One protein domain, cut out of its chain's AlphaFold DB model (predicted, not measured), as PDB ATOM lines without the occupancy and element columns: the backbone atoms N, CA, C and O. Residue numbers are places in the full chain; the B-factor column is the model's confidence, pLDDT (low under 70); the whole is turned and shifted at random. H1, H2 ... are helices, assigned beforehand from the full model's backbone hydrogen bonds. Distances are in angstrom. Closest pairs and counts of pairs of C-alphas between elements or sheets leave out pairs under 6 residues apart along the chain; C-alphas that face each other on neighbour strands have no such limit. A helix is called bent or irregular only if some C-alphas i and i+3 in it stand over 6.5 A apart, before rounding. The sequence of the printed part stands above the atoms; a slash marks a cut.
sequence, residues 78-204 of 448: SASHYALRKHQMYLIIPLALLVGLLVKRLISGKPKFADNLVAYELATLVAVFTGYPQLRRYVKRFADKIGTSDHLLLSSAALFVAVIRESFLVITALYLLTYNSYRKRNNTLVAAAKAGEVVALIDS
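What this domain is: This is residues 78 to 204 of the 448 residues of an uncharacterized protein of Acidibacillus sulfuroxidans (UniProt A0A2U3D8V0). Two long helices, H1 and H6, run side by side in opposite directions, and a second, shorter antiparallel pair, H5 and H3, sets off from H6 in a V that is closed where H5 turns into H6 and opens toward the far end of H6. H4 crosses the end of the H3 and H5 pair that lies at the open side of the V, and the short H7 folds back at the far end of H6. The printed part has 127 residues with seven named helices, H1 to H7 in order along the chain, and no named strand; its class is all helix. It is only just compact, close to loose, with a radius of gyration of the C-alphas of 16.6 A, and it spans 49 by 35 by 21 A.

Where its parts are: H1, residues 78 to 108, is the longest helix; it runs 43.7 A from C-alpha 78 at (27.564, -52.334, -11.034) to C-alpha 108 at (44.591, -12.760, -18.348). It is neither bent nor irregular, but only just: C-alphas 91 and 94 are 6.2 A apart. H2, residues 112 to 115, is 6.2 A long, and it too is only just neither bent nor irregular, with C-alphas 112 and 115 that far apart. H3, residues 117 to 131, covers 20.8 A, and H4, residues 133 to 146, covers 19.9 A. H5, residues 150 to 164, is 21.2 A long. H6, residues 168 to 192, is 32.6 A long and has a kink of 41 degrees near residue 186. H7, residues 198 to 204, is 9.4 A long and ends at C-alpha 204, (47.422, -56.646, -22.036).

How they stand to each other: H1, H5 and H6 form a bundle, helices running roughly along one another. H1 and H6 touch, with the C-alphas of Pro 94 and Tyr 175 closest at 5.6 A, at a shallow tilt of 16 degrees, opposite ways. H1 and H5 are close but not clearly touching; their closest C-alphas, those of Pro 94 and Leu 159, are 7.6 A apart. H5 and H6 are the hub, each touching three helices. They form a helical hairpin at a shallow tilt of 30 degrees; residues 159 to 163 alone of H5 touch residues 168 to 174 alone of H6, and the closest C-alphas are those of Ala 162 and Val 170, 6.2 A apart. H3 touches H5, with the C-alphas of Ala 123 and Val 161 closest at 5.9 A, at a shallow tilt of 22 degrees, opposite ways. H4 is about perpendicular to H5, at 82 degrees, and touches it with residues 139 to 144 alone; Lys 140 and Asp 150 have the closest C-alphas, 4.9 A apart. H3 and H4 touch only at the corner, with the C-alphas of Phe 129 and Leu 135 closest at 5.3 A. H2 touches no helix but is near H5, the closest C-alphas being those of Ala 114 and Ile 164, 6.7 A apart. H6 and H7 only just touch, with 3 pairs of C-alphas within 8 A, and only at the corner; the closest C-alphas are those of Ala 192 and Val 199, 5.9 A apart. Among the pairs that are apart are H1 and H3, H3 and H6, and H4 and H6. Every O i to N i+4 pair is within hydrogen-bond range in H3, H5 and H7, against 26 of 27 in H1, 9 of 10 in H4 and 20 of 21 in H6, while H2 is too short for such a pair.

The domain as a whole: The two C-alphas farthest apart, those of Lys 112 and Ala 195, are 49.3 A apart. The printed part has no cut, and its six links between helices are tight. The mean pLDDT of the printed part is 80.5; residues 78 to 80, 82 to 83 and 184 to 204 are under 70, and H7 has a mean of 44.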
ATOM      1  N   SER A  78      26.936 -53.353 -11.879       69.12
ATOM      2  CA  SER A  78      27.564 -52.334 -11.034       69.12
ATOM      3  C   SER A  78      29.008 -52.044 -11.460       69.12
ATOM      4  O   SER A  78      29.387 -50.873 -11.556       69.12
ATOM      5  N   ALA A  79      29.780 -53.073 -11.823       66.56
ATOM      6  CA  ALA A  79      31.122 -52.917 -12.382       66.56
ATOM      7  C   ALA A  79      31.109 -52.140 -13.708       66.56
ATOM      8  O   ALA A  79      31.947 -51.259 -13.908       66.56
ATOM      9  N   SER A  80      30.132 -52.396 -14.586       65.25
ATOM     10  CA  SER A  80      30.004 -51.685 -15.863       65.25
ATOM     11  C   SER A  80      29.707 -50.197 -15.675       65.25
ATOM     12  O   SER A  80      30.384 -49.352 -16.266       65.25
ATOM     13  N   HIS A  81      28.776 -49.852 -14.781       71.06
ATOM     14  CA  HIS A  81      28.463 -48.461 -14.466       71.06
ATOM     15  C   HIS A  81      29.643 -47.745 -13.805       71.06
ATOM     16  O   HIS A  81      29.943 -46.602 -14.158       71.06
ATOM     17  N   TYR A  82      30.352 -48.414 -12.892       69.56
ATOM     18  CA  TYR A  82      31.548 -47.862 -12.262       69.56
ATOM     19  C   TYR A  82      32.666 -47.612 -13.286       69.56
ATOM     20  O   TYR A  82      33.246 -46.524 -13.319       69.56
ATOM     21  N   ALA A  83      32.928 -48.579 -14.171       67.12
ATOM     22  CA  ALA A  83      33.936 -48.459 -15.217       67.12
ATOM     23  C   ALA A  83      33.616 -47.314 -16.190       67.12
ATOM     24  O   ALA A  83      34.499 -46.498 -16.475       67.12
ATOM     25  N   LEU A  84      32.360 -47.205 -16.644       70.25
ATOM     26  CA  LEU A  84      31.908 -46.131 -17.532       70.25
ATOM     27  C   LEU A  84      32.042 -44.758 -16.871       70.25
ATOM     28  O   LEU A  84      32.625 -43.849 -17.463       70.25
ATOM     29  N   ARG A  85      31.582 -44.613 -15.623       77.69
ATOM     30  CA  ARG A  85      31.651 -43.341 -14.889       77.69
ATOM     31  C   ARG A  85      33.093 -42.903 -14.642       77.69
ATOM     32  O   ARG A  85      33.426 -41.738 -14.844       77.69
ATOM     33  N   LYS A  86      33.969 -43.838 -14.262       74.44
ATOM     34  CA  LYS A  86      35.399 -43.567 -14.067       74.44
ATOM     35  C   LYS A  86      36.057 -43.075 -15.364       74.44
ATOM     36  O   LYS A  86      36.828 -42.121 -15.337       74.44
ATOM     37  N   HIS A  87      35.719 -43.671 -16.509       74.56
ATOM     38  CA  HIS A  87      36.244 -43.246 -17.811       74.56
ATOM     39  C   HIS A  87      35.690 -41.901 -18.281       74.56
ATOM     40  O   HIS A  87      36.445 -41.097 -18.824       74.56
ATOM     41  N   GLN A  88      34.406 -41.631 -18.034       84.44
ATOM     42  CA  GLN A  88      33.815 -40.320 -18.303       84.44
ATOM     43  C   GLN A  88      34.557 -39.215 -17.546       84.44
ATOM     44  O   GLN A  88      34.857 -38.181 -18.137       84.44
ATOM     45  N   MET A  89      34.945 -39.443 -16.286       83.62
ATOM     46  CA  MET A  89      35.752 -38.464 -15.547       83.62
ATOM     47  C   MET A  89      37.099 -38.185 -16.231       83.62
ATOM     48  O   MET A  89      37.464 -37.022 -16.384       83.62
ATOM     49  N   TYR A  90      37.807 -39.208 -16.723       82.88
ATOM     50  CA  TYR A  90      39.071 -39.010 -17.454       82.88
ATOM     51  C   TYR A  90      38.921 -38.268 -18.784       82.88
ATOM     52  O   TYR A  90      39.902 -37.720 -19.277       82.88
ATOM     53  N   LEU A  91      37.723 -38.249 -19.369       87.75
ATOM     54  CA  LEU A  91      37.430 -37.447 -20.552       87.75
ATOM     55  C   LEU A  91      37.096 -35.997 -20.178       87.75
ATOM     56  O   LEU A  91      37.584 -35.060 -20.809       87.75
ATOM     57  N   ILE A  92      36.275 -35.820 -19.140       92.75
ATOM     58  CA  ILE A  92      35.781 -34.512 -18.700       92.75
ATOM     59  C   ILE A  92      36.918 -33.661 -18.131       92.75
ATOM     60  O   ILE A  92      36.984 -32.478 -18.439       92.75
ATOM     61  N   ILE A  93      37.836 -34.242 -17.352       91.94
ATOM     62  CA  ILE A  93      38.938 -33.503 -16.712       91.94
ATOM     63  C   ILE A  93      39.822 -32.749 -17.729       91.94
ATOM     64  O   ILE A  93      39.935 -31.529 -17.607       91.94
ATOM     65  N   PRO A  94      40.449 -33.396 -18.735       89.50
ATOM     66  CA  PRO A  94      41.296 -32.693 -19.696       89.50
ATOM     67  C   PRO A  94      40.502 -31.707 -20.558       89.50
ATOM     68  O   PRO A  94      41.030 -30.651 -20.889       89.50
ATOM     69  N   LEU A  95      39.233 -31.998 -20.873       94.56
ATOM     70  CA  LEU A  95      38.365 -31.061 -21.590       94.56
ATOM     71  C   LEU A  95      38.074 -29.806 -20.756       94.56
ATOM     72  O   LEU A  95      38.219 -28.692 -21.250       94.56
ATOM     73  N   ALA A  96      37.705 -29.979 -19.487       95.50
ATOM     74  CA  ALA A  96      37.446 -28.879 -18.566       95.50
ATOM     75  C   ALA A  96      38.701 -28.023 -18.356       95.50
ATOM     76  O   ALA A  96      38.612 -26.799 -18.359       95.50
ATOM     77  N   LEU A  97      39.877 -28.649 -18.247       93.94
ATOM     78  CA  LEU A  97      41.156 -27.942 -18.168       93.94
ATOM     79  C   LEU A  97      41.481 -27.186 -19.455       93.94
ATOM     80  O   LEU A  97      41.911 -26.040 -19.380       93.94
ATOM     81  N   LEU A  98      41.245 -27.788 -20.623       93.50
ATOM     82  CA  LEU A  98      41.436 -27.127 -21.912       93.50
ATOM     83  C   LEU A  98      40.575 -25.859 -22.008       93.50
ATOM     84  O   LEU A  98      41.096 -24.785 -22.301       93.50
ATOM     85  N   VAL A  99      39.274 -25.979 -21.723       95.75
ATOM     86  CA  VAL A  99      38.324 -24.857 -21.756       95.75
ATOM     87  C   VAL A  99      38.697 -23.808 -20.709       95.75
ATOM     88  O   VAL A  99      38.770 -22.625 -21.030       95.75
ATOM     89  N   GLY A 100      39.002 -24.230 -19.481       95.44
ATOM     90  CA  GLY A 100      39.382 -23.335 -18.390       95.44
ATOM     91  C   GLY A 100      40.653 -22.541 -18.689       95.44
ATOM     92  O   GLY A 100      40.682 -21.330 -18.483       95.44
ATOM     93  N   LEU A 101      41.686 -23.187 -19.238       92.75
ATOM     94  CA  LEU A 101      42.915 -22.509 -19.653       92.75
ATOM     95  C   LEU A 101      42.685 -21.580 -20.845       92.75
ATOM     96  O   LEU A 101      43.289 -20.513 -20.904       92.75
ATOM     97  N   LEU A 102      41.801 -21.945 -21.777       93.06
ATOM     98  CA  LEU A 102      41.468 -21.098 -22.921       93.06
ATOM     99  C   LEU A 102      40.765 -19.816 -22.460       93.06
ATOM    100  O   LEU A 102      41.175 -18.725 -22.846       93.06
ATOM    101  N   VAL A 103      39.780 -19.941 -21.567       95.69
ATOM    102  CA  VAL A 103      39.093 -18.801 -20.942       95.69
ATOM    103  C   VAL A 103      40.075 -17.949 -20.140       95.69
ATOM    104  O   VAL A 103      40.138 -16.737 -20.337       95.69
ATOM    105  N   LYS A 104      40.906 -18.573 -19.294       94.56
ATOM    106  CA  LYS A 104      41.947 -17.869 -18.533       94.56
ATOM    107  C   LYS A 104      42.880 -17.085 -19.455       94.56
ATOM    108  O   LYS A 104      43.166 -15.926 -19.179       94.56
ATOM    109  N   ARG A 105      43.327 -17.681 -20.563       90.88
ATOM    110  CA  ARG A 105      44.231 -17.036 -21.523       90.88
ATOM    111  C   ARG A 105      43.575 -15.874 -22.268       90.88
ATOM    112  O   ARG A 105      44.269 -14.910 -22.578       90.88
ATOM    113  N   LEU A 106      42.273 -15.948 -22.542       94.12
ATOM    114  CA  LEU A 106      41.522 -14.837 -23.135       94.12
ATOM    115  C   LEU A 106      41.399 -13.646 -22.174       94.12
ATOM    116  O   LEU A 106      41.480 -12.508 -22.619       94.12
ATOM    117  N   ILE A 107      41.240 -13.901 -20.871       96.94
ATOM    118  CA  ILE A 107      41.046 -12.848 -19.860       96.94
ATOM    119  C   ILE A 107      42.384 -12.272 -19.371       96.94
ATOM    120  O   ILE A 107      42.541 -11.060 -19.268       96.94
ATOM    121  N   SER A 108      43.348 -13.133 -19.042       94.75
ATOM    122  CA  SER A 108      44.591 -12.760 -18.348       94.75
ATOM    123  C   SER A 108      45.841 -12.790 -19.234       94.75
ATOM    124  O   SER A 108      46.922 -12.429 -18.772       94.75
ATOM    125  N   GLY A 109      45.726 -13.215 -20.495       90.94
ATOM    126  CA  GLY A 109      46.865 -13.358 -21.402       90.94
ATOM    127  C   GLY A 109      47.744 -14.580 -21.102       90.94
ATOM    128  O   GLY A 109      47.342 -15.514 -20.408       90.94
ATOM    129  N   LYS A 110      48.955 -14.608 -21.677       83.62
ATOM    130  CA  LYS A 110      49.923 -15.698 -21.460       83.62
ATOM    131  C   LYS A 110      50.555 -15.574 -20.063       83.62
ATOM    132  O   LYS A 110      51.055 -14.496 -19.737       83.62
ATOM    133  N   PRO A 111      50.617 -16.642 -19.254       80.38
ATOM    134  CA  PRO A 111      51.293 -16.584 -17.967       80.38
ATOM    135  C   PRO A 111      52.804 -16.579 -18.148       80.38
ATOM    136  O   PRO A 111      53.349 -17.327 -18.955       80.38
ATOM    137  N   LYS A 112      53.487 -15.834 -17.277       82.31
ATOM    138  CA  LYS A 112      54.956 -15.812 -17.194       82.31
ATOM    139  C   LYS A 112      55.565 -17.171 -16.820       82.31
ATOM    140  O   LYS A 112      56.741 -17.403 -17.060       82.31
ATOM    141  N   PHE A 113      54.773 -18.070 -16.231       79.12
ATOM    142  CA  PHE A 113      55.232 -19.387 -15.788       79.12
ATOM    143  C   PHE A 113      55.377 -20.408 -16.923       79.12
ATOM    144  O   PHE A 113      56.096 -21.390 -16.755       79.12
ATOM    145  N   ALA A 114      54.732 -20.177 -18.073       75.50
ATOM    146  CA  ALA A 114      54.792 -21.092 -19.212       75.50
ATOM    147  C   ALA A 114      56.209 -21.206 -19.807       75.50
ATOM    148  O   ALA A 114      56.568 -22.254 -20.340       75.50
ATOM    149  N   ASP A 115      57.016 -20.153 -19.647       80.62
ATOM    150  CA  ASP A 115      58.394 -20.072 -20.140       80.62
ATOM    151  C   ASP A 115      59.434 -20.441 -19.064       80.62
ATOM    152  O   ASP A 115      60.637 -20.295 -19.275       80.62
ATOM    153  N   ASN A 116      58.996 -20.919 -17.893       85.44
ATOM    154  CA  ASN A 116      59.908 -21.290 -16.818       85.44
ATOM    155  C   ASN A 116      60.656 -22.594 -17.155       85.44
ATOM    156  O   ASN A 116      60.040 -23.625 -17.441       85.44
ATOM    157  N   LEU A 117      61.985 -22.562 -17.031       85.00
ATOM    158  CA  LEU A 117      62.878 -23.711 -17.198       85.00
ATOM    159  C   LEU A 117      62.459 -24.911 -16.331       85.00
ATOM    160  O   LEU A 117      62.525 -26.052 -16.780       85.00
ATOM    161  N   VAL A 118      61.934 -24.665 -15.130       86.94
ATOM    162  CA  VAL A 118      61.482 -25.733 -14.221       86.94
ATOM    163  C   VAL A 118      60.341 -26.555 -14.830       86.94
ATOM    164  O   VAL A 118      60.329 -27.782 -14.739       86.94
ATOM    165  N   ALA A 119      59.379 -25.905 -15.495       85.69
ATOM    166  CA  ALA A 119      58.272 -26.605 -16.146       85.69
ATOM    167  C   ALA A 119      58.769 -27.480 -17.306       85.69
ATOM    168  O   ALA A 119      58.243 -28.568 -17.553       85.69
ATOM    169  N   TYR A 120      59.807 -27.009 -17.996       81.94
ATOM    170  CA  TYR A 120      60.464 -27.733 -19.073       81.94
ATOM    171  C   TYR A 120      61.206 -28.984 -18.571       81.94
ATOM    172  O   TYR A 120      61.050 -30.070 -19.138       81.94
ATOM    173  N   GLU A 121      61.951 -28.869 -17.475       86.50
ATOM    174  CA  GLU A 121      62.647 -30.004 -16.861       86.50
ATOM    175  C   GLU A 121      61.669 -31.058 -16.338       86.50
ATOM    176  O   GLU A 121      61.854 -32.248 -16.599       86.50
ATOM    177  N   LEU A 122      60.576 -30.639 -15.691       89.25
ATOM    178  CA  LEU A 122      59.522 -31.554 -15.243       89.25
ATOM    179  C   LEU A 122      58.865 -32.292 -16.415       89.25
ATOM    180  O   LEU A 122      58.618 -33.496 -16.325       89.25
ATOM    181  N   ALA A 123      58.607 -31.602 -17.530       86.81
ATOM    182  CA  ALA A 123      58.066 -32.233 -18.730       86.81
ATOM    183  C   ALA A 123      59.013 -33.272 -19.313       86.81
ATOM    184  O   ALA A 123      58.586 -34.378 -19.651       86.81
ATOM    185  N   THR A 124      60.297 -32.929 -19.378       85.81
ATOM    186  CA  THR A 124      61.323 -33.852 -19.849       85.81
ATOM    187  C   THR A 124      61.392 -35.066 -18.931       85.81
ATOM    188  O   THR A 124      61.326 -36.194 -19.405       85.81
ATOM    189  N   LEU A 125      61.402 -34.858 -17.615       90.31
ATOM    190  CA  LEU A 125      61.404 -35.931 -16.629       90.31
ATOM    191  C   LEU A 125      60.213 -36.878 -16.841       90.31
ATOM    192  O   LEU A 125      60.411 -38.082 -16.991       90.31
ATOM    193  N   VAL A 126      58.986 -36.359 -16.955       90.31
ATOM    194  CA  VAL A 126      57.799 -37.189 -17.231       90.31
ATOM    195  C   VAL A 126      57.932 -37.938 -18.565       90.31
ATOM    196  O   VAL A 126      57.620 -39.130 -18.640       90.31
ATOM    197  N   ALA A 127      58.436 -37.296 -19.621       86.25
ATOM    198  CA  ALA A 127      58.666 -37.954 -20.907       86.25
ATOM    199  C   ALA A 127      59.672 -39.115 -20.790       86.25
ATOM    200  O   ALA A 127      59.413 -40.203 -21.309       86.25
ATOM    201  N   VAL A 128      60.759 -38.933 -20.041       88.38
ATOM    202  CA  VAL A 128      61.777 -39.964 -19.800       88.38
ATOM    203  C   VAL A 128      61.195 -41.116 -18.975       88.38
ATOM    204  O   VAL A 128      61.292 -42.276 -19.379       88.38
ATOM    205  N   PHE A 129      60.497 -40.836 -17.872       91.06
ATOM    206  CA  PHE A 129      59.878 -41.887 -17.055       91.06
ATOM    207  C   PHE A 129      58.807 -42.685 -17.809       91.06
ATOM    208  O   PHE A 129      58.642 -43.881 -17.564       91.06
ATOM    209  N   THR A 130      58.088 -42.049 -18.736       86.19
ATOM    210  CA  THR A 130      57.088 -42.741 -19.561       86.19
ATOM    211  C   THR A 130      57.687 -43.490 -20.754       86.19
ATOM    212  O   THR A 130      57.095 -44.476 -21.195       86.19
ATOM    213  N   GLY A 131      58.809 -43.019 -21.303       84.31
ATOM    214  CA  GLY A 131      59.430 -43.561 -22.513       84.31
ATOM    215  C   GLY A 131      60.375 -44.733 -22.265       84.31
ATOM    216  O   GLY A 131      60.437 -45.648 -23.082       84.31
ATOM    217  N   TYR A 132      61.070 -44.746 -21.127       89.50
ATOM    218  CA  TYR A 132      62.102 -45.740 -20.834       89.50
ATOM    219  C   TYR A 132      61.528 -46.933 -20.047       89.50
ATOM    220  O   TYR A 132      61.105 -46.759 -18.898       89.50
ATOM    221  N   PRO A 133      61.559 -48.173 -20.584       86.44
ATOM    222  CA  PRO A 133      60.969 -49.347 -19.937       86.44
ATOM    223  C   PRO A 133      61.531 -49.628 -18.541       86.44
ATOM    224  O   PRO A 133      60.795 -50.030 -17.644       86.44
ATOM    225  N   GLN A 134      62.831 -49.394 -18.335       89.38
ATOM    226  CA  GLN A 134      63.480 -49.601 -17.039       89.38
ATOM    227  C   GLN A 134      62.939 -48.636 -15.981       89.38
ATOM    228  O   GLN A 134      62.518 -49.080 -14.916       89.38
ATOM    229  N   LEU A 135      62.866 -47.341 -16.300       89.56
ATOM    230  CA  LEU A 135      62.310 -46.320 -15.410       89.56
ATOM    231  C   LEU A 135      60.828 -46.567 -15.130       89.56
ATOM    232  O   LEU A 135      60.388 -46.488 -13.982       89.56
ATOM    233  N   ARG A 136      60.076 -46.987 -16.149       88.38
ATOM    234  CA  ARG A 136      58.671 -47.358 -15.997       88.38
ATOM    235  C   ARG A 136      58.465 -48.509 -15.006       88.38
ATOM    236  O   ARG A 136      57.492 -48.480 -14.257       88.38
ATOM    237  N   ARG A 137      59.377 -49.493 -14.930       90.69
ATOM    238  CA  ARG A 137      59.312 -50.568 -13.914       90.69
ATOM    239  C   ARG A 137      59.413 -50.008 -12.488       90.69
ATOM    240  O   ARG A 137      58.712 -50.500 -11.609       90.69
ATOM    241  N   TYR A 138      60.229 -48.977 -12.255       93.62
ATOM    242  CA  TYR A 138      60.300 -48.309 -10.948       93.62
ATOM    243  C   TYR A 138      59.025 -47.530 -10.638       93.62
ATOM    244  O   TYR A 138      58.500 -47.651  -9.534       93.62
ATOM    245  N   VAL A 139      58.485 -46.804 -11.621       92.69
ATOM    246  CA  VAL A 139      57.200 -46.105 -11.474       92.69
ATOM    247  C   VAL A 139      56.084 -47.088 -11.146       92.69
ATOM    248  O   VAL A 139      55.283 -46.810 -10.262       92.69
ATOM    249  N   LYS A 140      56.062 -48.257 -11.794       91.62
ATOM    250  CA  LYS A 140      55.096 -49.316 -11.495       91.62
ATOM    251  C   LYS A 140      55.207 -49.790 -10.046       91.62
ATOM    252  O   LYS A 140      54.219 -49.740  -9.333       91.62
ATOM    253  N   ARG A 141      56.413 -50.135  -9.575       95.44
ATOM    254  CA  ARG A 141      56.637 -50.530  -8.167       95.44
ATOM    255  C   ARG A 141      56.202 -49.446  -7.179       95.44
ATOM    256  O   ARG A 141      55.671 -49.753  -6.116       95.44
ATOM    257  N   PHE A 142      56.445 -48.182  -7.514       94.94
ATOM    258  CA  PHE A 142      56.034 -47.049  -6.691       94.94
ATOM    259  C   PHE A 142      54.511 -46.860  -6.688       94.94
ATOM    260  O   PHE A 142      53.921 -46.668  -5.628       94.94
ATOM    261  N   ALA A 143      53.873 -46.968  -7.853       92.00
ATOM    262  CA  ALA A 143      52.427 -46.886  -7.997       92.00
ATOM    263  C   ALA A 143      51.732 -48.023  -7.229       92.00
ATOM    264  O   ALA A 143      50.820 -47.745  -6.447       92.00
ATOM    265  N   ASP A 144      52.245 -49.255  -7.349       91.50
ATOM    266  CA  ASP A 144      51.779 -50.436  -6.614       91.50
ATOM    267  C   ASP A 144      51.872 -50.210  -5.093       91.50
ATOM    268  O   ASP A 144      50.926 -50.504  -4.364       91.50
ATOM    269  N   LYS A 145      52.961 -49.592  -4.606       95.94
ATOM    270  CA  LYS A 145      53.136 -49.238  -3.184       95.94
ATOM    271  C   LYS A 145      52.102 -48.219  -2.682       95.94
ATOM    272  O   LYS A 145      51.748 -48.250  -1.507       95.94
ATOM    273  N   ILE A 146      51.626 -47.321  -3.544       94.06
ATOM    274  CA  ILE A 146      50.609 -46.304  -3.217       94.06
ATOM    275  C   ILE A 146      49.182 -46.841  -3.460       94.06
ATOM    276  O   ILE A 146      48.201 -46.168  -3.158       94.06
ATOM    277  N   GLY A 147      49.033 -48.060  -3.993       91.25
ATOM    278  CA  GLY A 147      47.726 -48.612  -4.362       91.25
ATOM    279  C   GLY A 147      47.108 -47.920  -5.582       91.25
ATOM    280  O   GLY A 147      45.888 -47.839  -5.714       91.25
ATOM    281  N   THR A 148      47.943 -47.387  -6.477       87.44
ATOM    282  CA  THR A 148      47.521 -46.713  -7.713       87.44
ATOM    283  C   THR A 148      48.084 -47.436  -8.931       87.44
ATOM    284  O   THR A 148      49.134 -48.059  -8.865       87.44
ATOM    285  N   SER A 149      47.405 -47.366 -10.077       83.62
ATOM    286  CA  SER A 149      47.950 -47.932 -11.319       83.62
ATOM    287  C   SER A 149      49.014 -47.009 -11.925       83.62
ATOM    288  O   SER A 149      48.793 -45.796 -11.992       83.62
ATOM    289  N   ASP A 150      50.092 -47.579 -12.469       86.75
ATOM    290  CA  ASP A 150      51.187 -46.860 -13.145       86.75
ATOM    291  C   ASP A 150      50.686 -45.869 -14.213       86.75
ATOM    292  O   ASP A 150      51.127 -44.722 -14.272       86.75
ATOM    293  N   HIS A 151      49.701 -46.278 -15.014       84.00
ATOM    294  CA  HIS A 151      49.086 -45.448 -16.047       84.00
ATOM    295  C   HIS A 151      48.414 -44.186 -15.494       84.00
ATOM    296  O   HIS A 151      48.486 -43.127 -16.119       84.00
ATOM    297  N   LEU A 152      47.762 -44.279 -14.333       84.81
ATOM    298  CA  LEU A 152      47.104 -43.133 -13.702       84.81
ATOM    299  C   LEU A 152      48.115 -42.151 -13.140       84.81
ATOM    300  O   LEU A 152      47.950 -40.954 -13.337       84.81
ATOM    301  N   LEU A 153      49.174 -42.653 -12.510       90.25
ATOM    302  CA  LEU A 153      50.234 -41.814 -11.965       90.25
ATOM    303  C   LEU A 153      50.985 -41.071 -13.079       90.25
ATOM    304  O   LEU A 153      51.234 -39.873 -12.981       90.25
ATOM    305  N   LEU A 154      51.299 -41.758 -14.179       88.88
ATOM    306  CA  LEU A 154      51.977 -41.138 -15.318       88.88
ATOM    307  C   LEU A 154      51.073 -40.160 -16.083       88.88
ATOM    308  O   LEU A 154      51.538 -39.104 -16.507       88.88
ATOM    309  N   SER A 155      49.788 -40.486 -16.263       86.31
ATOM    310  CA  SER A 155      48.842 -39.582 -16.937       86.31
ATOM    311  C   SER A 155      48.505 -38.357 -16.090       86.31
ATOM    312  O   SER A 155      48.413 -37.263 -16.645       86.31
ATOM    313  N   SER A 156      48.389 -38.498 -14.766       89.94
ATOM    314  CA  SER A 156      48.201 -37.360 -13.865       89.94
ATOM    315  C   SER A 156      49.435 -36.462 -13.832       89.94
ATOM    316  O   SER A 156      49.285 -35.248 -13.932       89.94
ATOM    317  N   ALA A 157      50.644 -37.032 -13.799       92.50
ATOM    318  CA  ALA A 157      51.889 -36.272 -13.894       92.50
ATOM    319  C   ALA A 157      51.998 -35.516 -15.229       92.50
ATOM    320  O   ALA A 157      52.302 -34.324 -15.240       92.50
ATOM    321  N   ALA A 158      51.688 -36.172 -16.353       89.38
ATOM    322  CA  ALA A 158      51.692 -35.534 -17.670       89.38
ATOM    323  C   ALA A 158      50.672 -34.391 -17.759       89.38
ATOM    324  O   ALA A 158      50.989 -33.317 -18.268       89.38
ATOM    325  N   LEU A 159      49.464 -34.599 -17.231       89.44
ATOM    326  CA  LEU A 159      48.419 -33.581 -17.185       89.44
ATOM    327  C   LEU A 159      48.812 -32.412 -16.274       89.44
ATOM    328  O   LEU A 159      48.644 -31.262 -16.663       89.44
ATOM    329  N   PHE A 160      49.392 -32.687 -15.106       92.69
ATOM    330  CA  PHE A 160      49.886 -31.667 -14.180       92.69
ATOM    331  C   PHE A 160      50.950 -30.777 -14.833       92.69
ATOM    332  O   PHE A 160      50.822 -29.554 -14.832       92.69
ATOM    333  N   VAL A 161      51.951 -31.385 -15.473       90.12
ATOM    334  CA  VAL A 161      52.972 -30.651 -16.231       90.12
ATOM    335  C   VAL A 161      52.347 -29.848 -17.372       90.12
ATOM    336  O   VAL A 161      52.712 -28.692 -17.583       90.12
ATOM    337  N   ALA A 162      51.403 -30.433 -18.113       88.31
ATOM    338  CA  ALA A 162      50.745 -29.752 -19.222       88.31
ATOM    339  C   ALA A 162      49.971 -28.509 -18.757       88.31
ATOM    340  O   ALA A 162      49.986 -27.493 -19.451       88.31
ATOM    341  N   VAL A 163      49.351 -28.575 -17.573       90.06
ATOM    342  CA  VAL A 163      48.671 -27.443 -16.930       90.06
ATOM    343  C   VAL A 163      49.670 -26.387 -16.462       90.06
ATOM    344  O   VAL A 163      49.456 -25.215 -16.753       90.06
ATOM    345  N   ILE A 164      50.779 -26.769 -15.815       89.31
ATOM    346  CA  ILE A 164      51.838 -25.819 -15.418       89.31
ATOM    347  C   ILE A 164      52.372 -25.061 -16.636       89.31
ATOM    348  O   ILE A 164      52.570 -23.849 -16.582       89.31
ATOM    349  N   ARG A 165      52.592 -25.779 -17.741       86.31
ATOM    350  CA  ARG A 165      53.098 -25.210 -18.993       86.31
ATOM    351  C   ARG A 165      52.015 -24.480 -19.799       86.31
ATOM    352  O   ARG A 165      52.328 -23.884 -20.824       86.31
ATOM    353  N   GLU A 166      50.751 -24.573 -19.391       89.00
ATOM    354  CA  GLU A 166      49.577 -24.158 -20.171       89.00
ATOM    355  C   GLU A 166      49.656 -24.577 -21.651       89.00
ATOM    356  O   GLU A 166      49.309 -23.835 -22.577       89.00
ATOM    357  N   SER A 167      50.156 -25.791 -21.895       87.38
ATOM    358  CA  SER A 167      50.388 -26.280 -23.250       87.38
ATOM    359  C   SER A 167      49.103 -26.852 -23.836       87.38
ATOM    360  O   SER A 167      48.795 -28.035 -23.673       87.38
ATOM    361  N   PHE A 168      48.360 -26.005 -24.554       87.19
ATOM    362  CA  PHE A 168      47.133 -26.388 -25.262       87.19
ATOM    363  C   PHE A 168      47.343 -27.607 -26.151       87.19
ATOM    364  O   PHE A 168      46.538 -28.525 -26.111       87.19
ATOM    365  N   LEU A 169      48.454 -27.655 -26.891       84.81
ATOM    366  CA  LEU A 169      48.756 -28.764 -27.793       84.81
ATOM    367  C   LEU A 169      48.837 -30.095 -27.035       84.81
ATOM    368  O   LEU A 169      48.233 -31.078 -27.458       84.81
ATOM    369  N   VAL A 170      49.517 -30.118 -25.884       83.56
ATOM    370  CA  VAL A 170      49.644 -31.331 -25.065       83.56
ATOM    371  C   VAL A 170      48.305 -31.716 -24.440       83.56
ATOM    372  O   VAL A 170      47.948 -32.890 -24.462       83.56
ATOM    373  N   ILE A 171      47.532 -30.758 -23.920       87.44
ATOM    374  CA  ILE A 171      46.217 -31.044 -23.322       87.44
ATOM    375  C   ILE A 171      45.230 -31.534 -24.386       87.44
ATOM    376  O   ILE A 171      44.512 -32.498 -24.140       87.44
ATOM    377  N   THR A 172      45.229 -30.941 -25.582       88.12
ATOM    378  CA  THR A 172      44.438 -31.415 -26.724       88.12
ATOM    379  C   THR A 172      44.864 -32.818 -27.134       88.12
ATOM    380  O   THR A 172      44.003 -33.672 -27.316       88.12
ATOM    381  N   ALA A 173      46.166 -33.098 -27.231       84.62
ATOM    382  CA  ALA A 173      46.656 -34.437 -27.541       84.62
ATOM    383  C   ALA A 173      46.230 -35.455 -26.471       84.62
ATOM    384  O   ALA A 173      45.734 -36.528 -26.810       84.62
ATOM    385  N   LEU A 174      46.347 -35.111 -25.183       84.44
ATOM    386  CA  LEU A 174      45.864 -35.941 -24.077       84.44
ATOM    387  C   LEU A 174      44.351 -36.159 -24.160       84.44
ATOM    388  O   LEU A 174      43.916 -37.294 -24.017       84.44
ATOM    389  N   TYR A 175      43.565 -35.118 -24.441       89.19
ATOM    390  CA  TYR A 175      42.120 -35.226 -24.638       89.19
ATOM    391  C   TYR A 175      41.771 -36.126 -25.824       89.19
ATOM    392  O   TYR A 175      40.917 -36.989 -25.698       89.19
ATOM    393  N   LEU A 176      42.440 -35.979 -26.968       87.00
ATOM    394  CA  LEU A 176      42.203 -36.829 -28.135       87.00
ATOM    395  C   LEU A 176      42.592 -38.283 -27.853       87.00
ATOM    396  O   LEU A 176      41.878 -39.198 -28.256       87.00
ATOM    397  N   LEU A 177      43.683 -38.512 -27.120       80.44
ATOM    398  CA  LEU A 177      44.093 -39.845 -26.683       80.44
ATOM    399  C   LEU A 177      43.086 -40.452 -25.699       80.44
ATOM    400  O   LEU A 177      42.718 -41.620 -25.862       80.44
ATOM    401  N   THR A 178      42.613 -39.693 -24.704       83.19
ATOM    402  CA  THR A 178      41.600 -40.170 -23.750       83.19
ATOM    403  C   THR A 178      40.244 -40.334 -24.410       83.19
ATOM    404  O   THR A 178      39.558 -41.298 -24.096       83.19
ATOM    405  N   TYR A 179      39.879 -39.486 -25.370       86.81
ATOM    406  CA  TYR A 179      38.662 -39.593 -26.166       86.81
ATOM    407  C   TYR A 179      38.697 -40.797 -27.094       86.81
ATOM    408  O   TYR A 179      37.735 -41.551 -27.135       86.81
ATOM    409  N   ASN A 180      39.802 -41.036 -27.801       78.31
ATOM    410  CA  ASN A 180      39.941 -42.219 -28.643       78.31
ATOM    411  C   ASN A 180      39.935 -43.489 -27.786       78.31
ATOM    412  O   ASN A 180      39.238 -44.446 -28.103       78.31
ATOM    413  N   SER A 181      40.631 -43.470 -26.644       72.69
ATOM    414  CA  SER A 181      40.578 -44.565 -25.671       72.69
ATOM    415  C   SER A 181      39.166 -44.758 -25.128       72.69
ATOM    416  O   SER A 181      38.709 -45.889 -25.047       72.69
ATOM    417  N   TYR A 182      38.457 -43.674 -24.802       79.31
ATOM    418  CA  TYR A 182      37.068 -43.689 -24.360       79.31
ATOM    419  C   TYR A 182      36.150 -44.203 -25.454       79.31
ATOM    420  O   TYR A 182      35.291 -44.992 -25.136       79.31
ATOM    421  N   ARG A 183      36.326 -43.831 -26.722       80.94
ATOM    422  CA  ARG A 183      35.501 -44.294 -27.843       80.94
ATOM    423  C   ARG A 183      35.743 -45.770 -28.124       80.94
ATOM    424  O   ARG A 183      34.785 -46.533 -28.175       80.94
ATOM    425  N   LYS A 184      37.013 -46.180 -28.227       68.25
ATOM    426  CA  LYS A 184      37.405 -47.588 -28.355       68.25
ATOM    427  C   LYS A 184      36.813 -48.395 -27.217       68.25
ATOM    428  O   LYS A 184      36.128 -49.364 -27.476       68.25
ATOM    429  N   ARG A 185      36.977 -47.934 -25.977       66.06
ATOM    430  CA  ARG A 185      36.402 -48.563 -24.792       66.06
ATOM    431  C   ARG A 185      34.896 -48.380 -24.665       66.06
ATOM    432  O   ARG A 185      34.251 -49.206 -24.076       66.06
ATOM    433  N   ASN A 186      34.251 -47.367 -25.195       69.38
ATOM    434  CA  ASN A 186      32.796 -47.316 -25.139       69.38
ATOM    435  C   ASN A 186      32.239 -48.392 -26.078       69.38
ATOM    436  O   ASN A 186      31.281 -49.066 -25.739       69.38
ATOM    437  N   ASN A 187      32.935 -48.653 -27.184       64.31
ATOM    438  CA  ASN A 187      32.613 -49.751 -28.083       64.31
ATOM    439  C   ASN A 187      33.046 -51.118 -27.502       64.31
ATOM    440  O   ASN A 187      32.295 -52.083 -27.596       64.31
ATOM    441  N   THR A 188      34.205 -51.204 -26.829       55.88
ATOM    442  CA  THR A 188      34.776 -52.466 -26.315       55.88
ATOM    443  C   THR A 188      34.546 -52.733 -24.828       55.88
ATOM    444  O   THR A 188      34.377 -53.885 -24.493       55.88
ATOM    445  N   LEU A 189      34.500 -51.749 -23.924       48.09
ATOM    446  CA  LEU A 189      34.058 -51.813 -22.507       48.09
ATOM    447  C   LEU A 189      32.534 -51.799 -22.337       48.09
ATOM    448  O   LEU A 189      32.091 -52.360 -21.348       48.09
ATOM    449  N   VAL A 190      31.687 -51.278 -23.231       52.41
ATOM    450  CA  VAL A 190      30.254 -51.654 -23.128       52.41
ATOM    451  C   VAL A 190      30.098 -53.154 -23.415       52.41
ATOM    452  O   VAL A 190      29.277 -53.811 -22.783       52.41
ATOM    453  N   ALA A 191      30.974 -53.730 -24.245       48.09
ATOM    454  CA  ALA A 191      31.083 -55.174 -24.435       48.09
ATOM    455  C   ALA A 191      31.836 -55.906 -23.297       48.09
ATOM    456  O   ALA A 191      31.378 -56.931 -22.802       48.09
ATOM    457  N   ALA A 192      32.962 -55.365 -22.826       46.00
ATOM    458  CA  ALA A 192      33.913 -56.008 -21.918       46.00
ATOM    459  C   ALA A 192      33.686 -55.674 -20.442       46.00
ATOM    460  O   ALA A 192      33.974 -56.505 -19.593       46.00
ATOM    461  N   ALA A 193      33.121 -54.517 -20.101       47.88
ATOM    462  CA  ALA A 193      32.619 -54.244 -18.753       47.88
ATOM    463  C   ALA A 193      31.289 -54.970 -18.488       47.88
ATOM    464  O   ALA A 193      30.947 -55.196 -17.335       47.88
ATOM    465  N   LYS A 194      30.592 -55.435 -19.537       50.38
ATOM    466  CA  LYS A 194      29.536 -56.455 -19.426       50.38
ATOM    467  C   LYS A 194      30.061 -57.895 -19.403       50.38
ATOM    468  O   LYS A 194      29.320 -58.789 -19.008       50.38
ATOM    469  N   ALA A 195      31.327 -58.108 -19.771       43.09
ATOM    470  CA  ALA A 195      31.998 -59.414 -19.761       43.09
ATOM    471  C   ALA A 195      32.996 -59.632 -18.619       43.09
ATOM    472  O   ALA A 195      33.430 -60.760 -18.401       43.09
ATOM    473  N   GLY A 196      33.355 -58.569 -17.897       43.59
ATOM    474  CA  GLY A 196      34.403 -58.538 -16.883       43.59
ATOM    475  C   GLY A 196      35.786 -58.827 -17.477       43.59
ATOM    476  O   GLY A 196      36.008 -59.900 -18.009       43.59
ATOM    477  N   GLU A 197      36.727 -57.895 -17.375       43.19
ATOM    478  CA  GLU A 197      38.189 -58.086 -17.204       43.19
ATOM    479  C   GLU A 197      39.051 -59.023 -18.096       43.19
ATOM    480  O   GLU A 197      40.256 -58.812 -18.159       43.19
ATOM    481  N   VAL A 198      38.529 -59.999 -18.844       43.41
ATOM    482  CA  VAL A 198      39.335 -60.919 -19.682       43.41
ATOM    483  C   VAL A 198      39.647 -60.320 -21.049       43.41
ATOM    484  O   VAL A 198      40.702 -60.578 -21.606       43.41
ATOM    485  N   VAL A 199      38.807 -59.422 -21.561       44.28
ATOM    486  CA  VAL A 199      39.165 -58.638 -22.756       44.28
ATOM    487  C   VAL A 199      40.225 -57.578 -22.419       44.28
ATOM    488  O   VAL A 199      41.036 -57.231 -23.269       44.28
ATOM    489  N   ALA A 200      40.298 -57.124 -21.160       42.38
ATOM    490  CA  ALA A 200      41.413 -56.293 -20.700       42.38
ATOM    491  C   ALA A 200      42.727 -57.092 -20.616       42.38
ATOM    492  O   ALA A 200      43.794 -56.508 -20.795       42.38
ATOM    493  N   LEU A 201      42.649 -58.416 -20.418       44.19
ATOM    494  CA  LEU A 201      43.795 -59.304 -20.588       44.19
ATOM    495  C   LEU A 201      44.220 -59.393 -22.056       44.19
ATOM    496  O   LEU A 201      45.411 -59.294 -22.286       44.19
ATOM    497  N   ILE A 202      43.302 -59.426 -23.028       46.03
ATOM    498  CA  ILE A 202      43.644 -59.409 -24.469       46.03
ATOM    499  C   ILE A 202      44.337 -58.091 -24.866       46.03
ATOM    500  O   ILE A 202      45.345 -58.105 -25.561       46.03
ATOM    501  N   ASP A 203      43.891 -56.946 -24.335       44.22
ATOM    502  CA  ASP A 203      44.598 -55.662 -24.521       44.22
ATOM    503  C   ASP A 203      45.968 -55.637 -23.798       44.22
ATOM    504  O   ASP A 203      46.879 -54.912 -24.209       44.22
ATOM    505  N   SER A 204      46.138 -56.436 -22.733       44.47
ATOM    506  CA  SER A 204      47.422 -56.646 -22.036       44.47
ATOM    507  C   SER A 204      48.311 -57.718 -22.683       44.47
ATOM    508  O   SER A 204      49.515 -57.747 -22.429       44.47
TER     509      SER A 204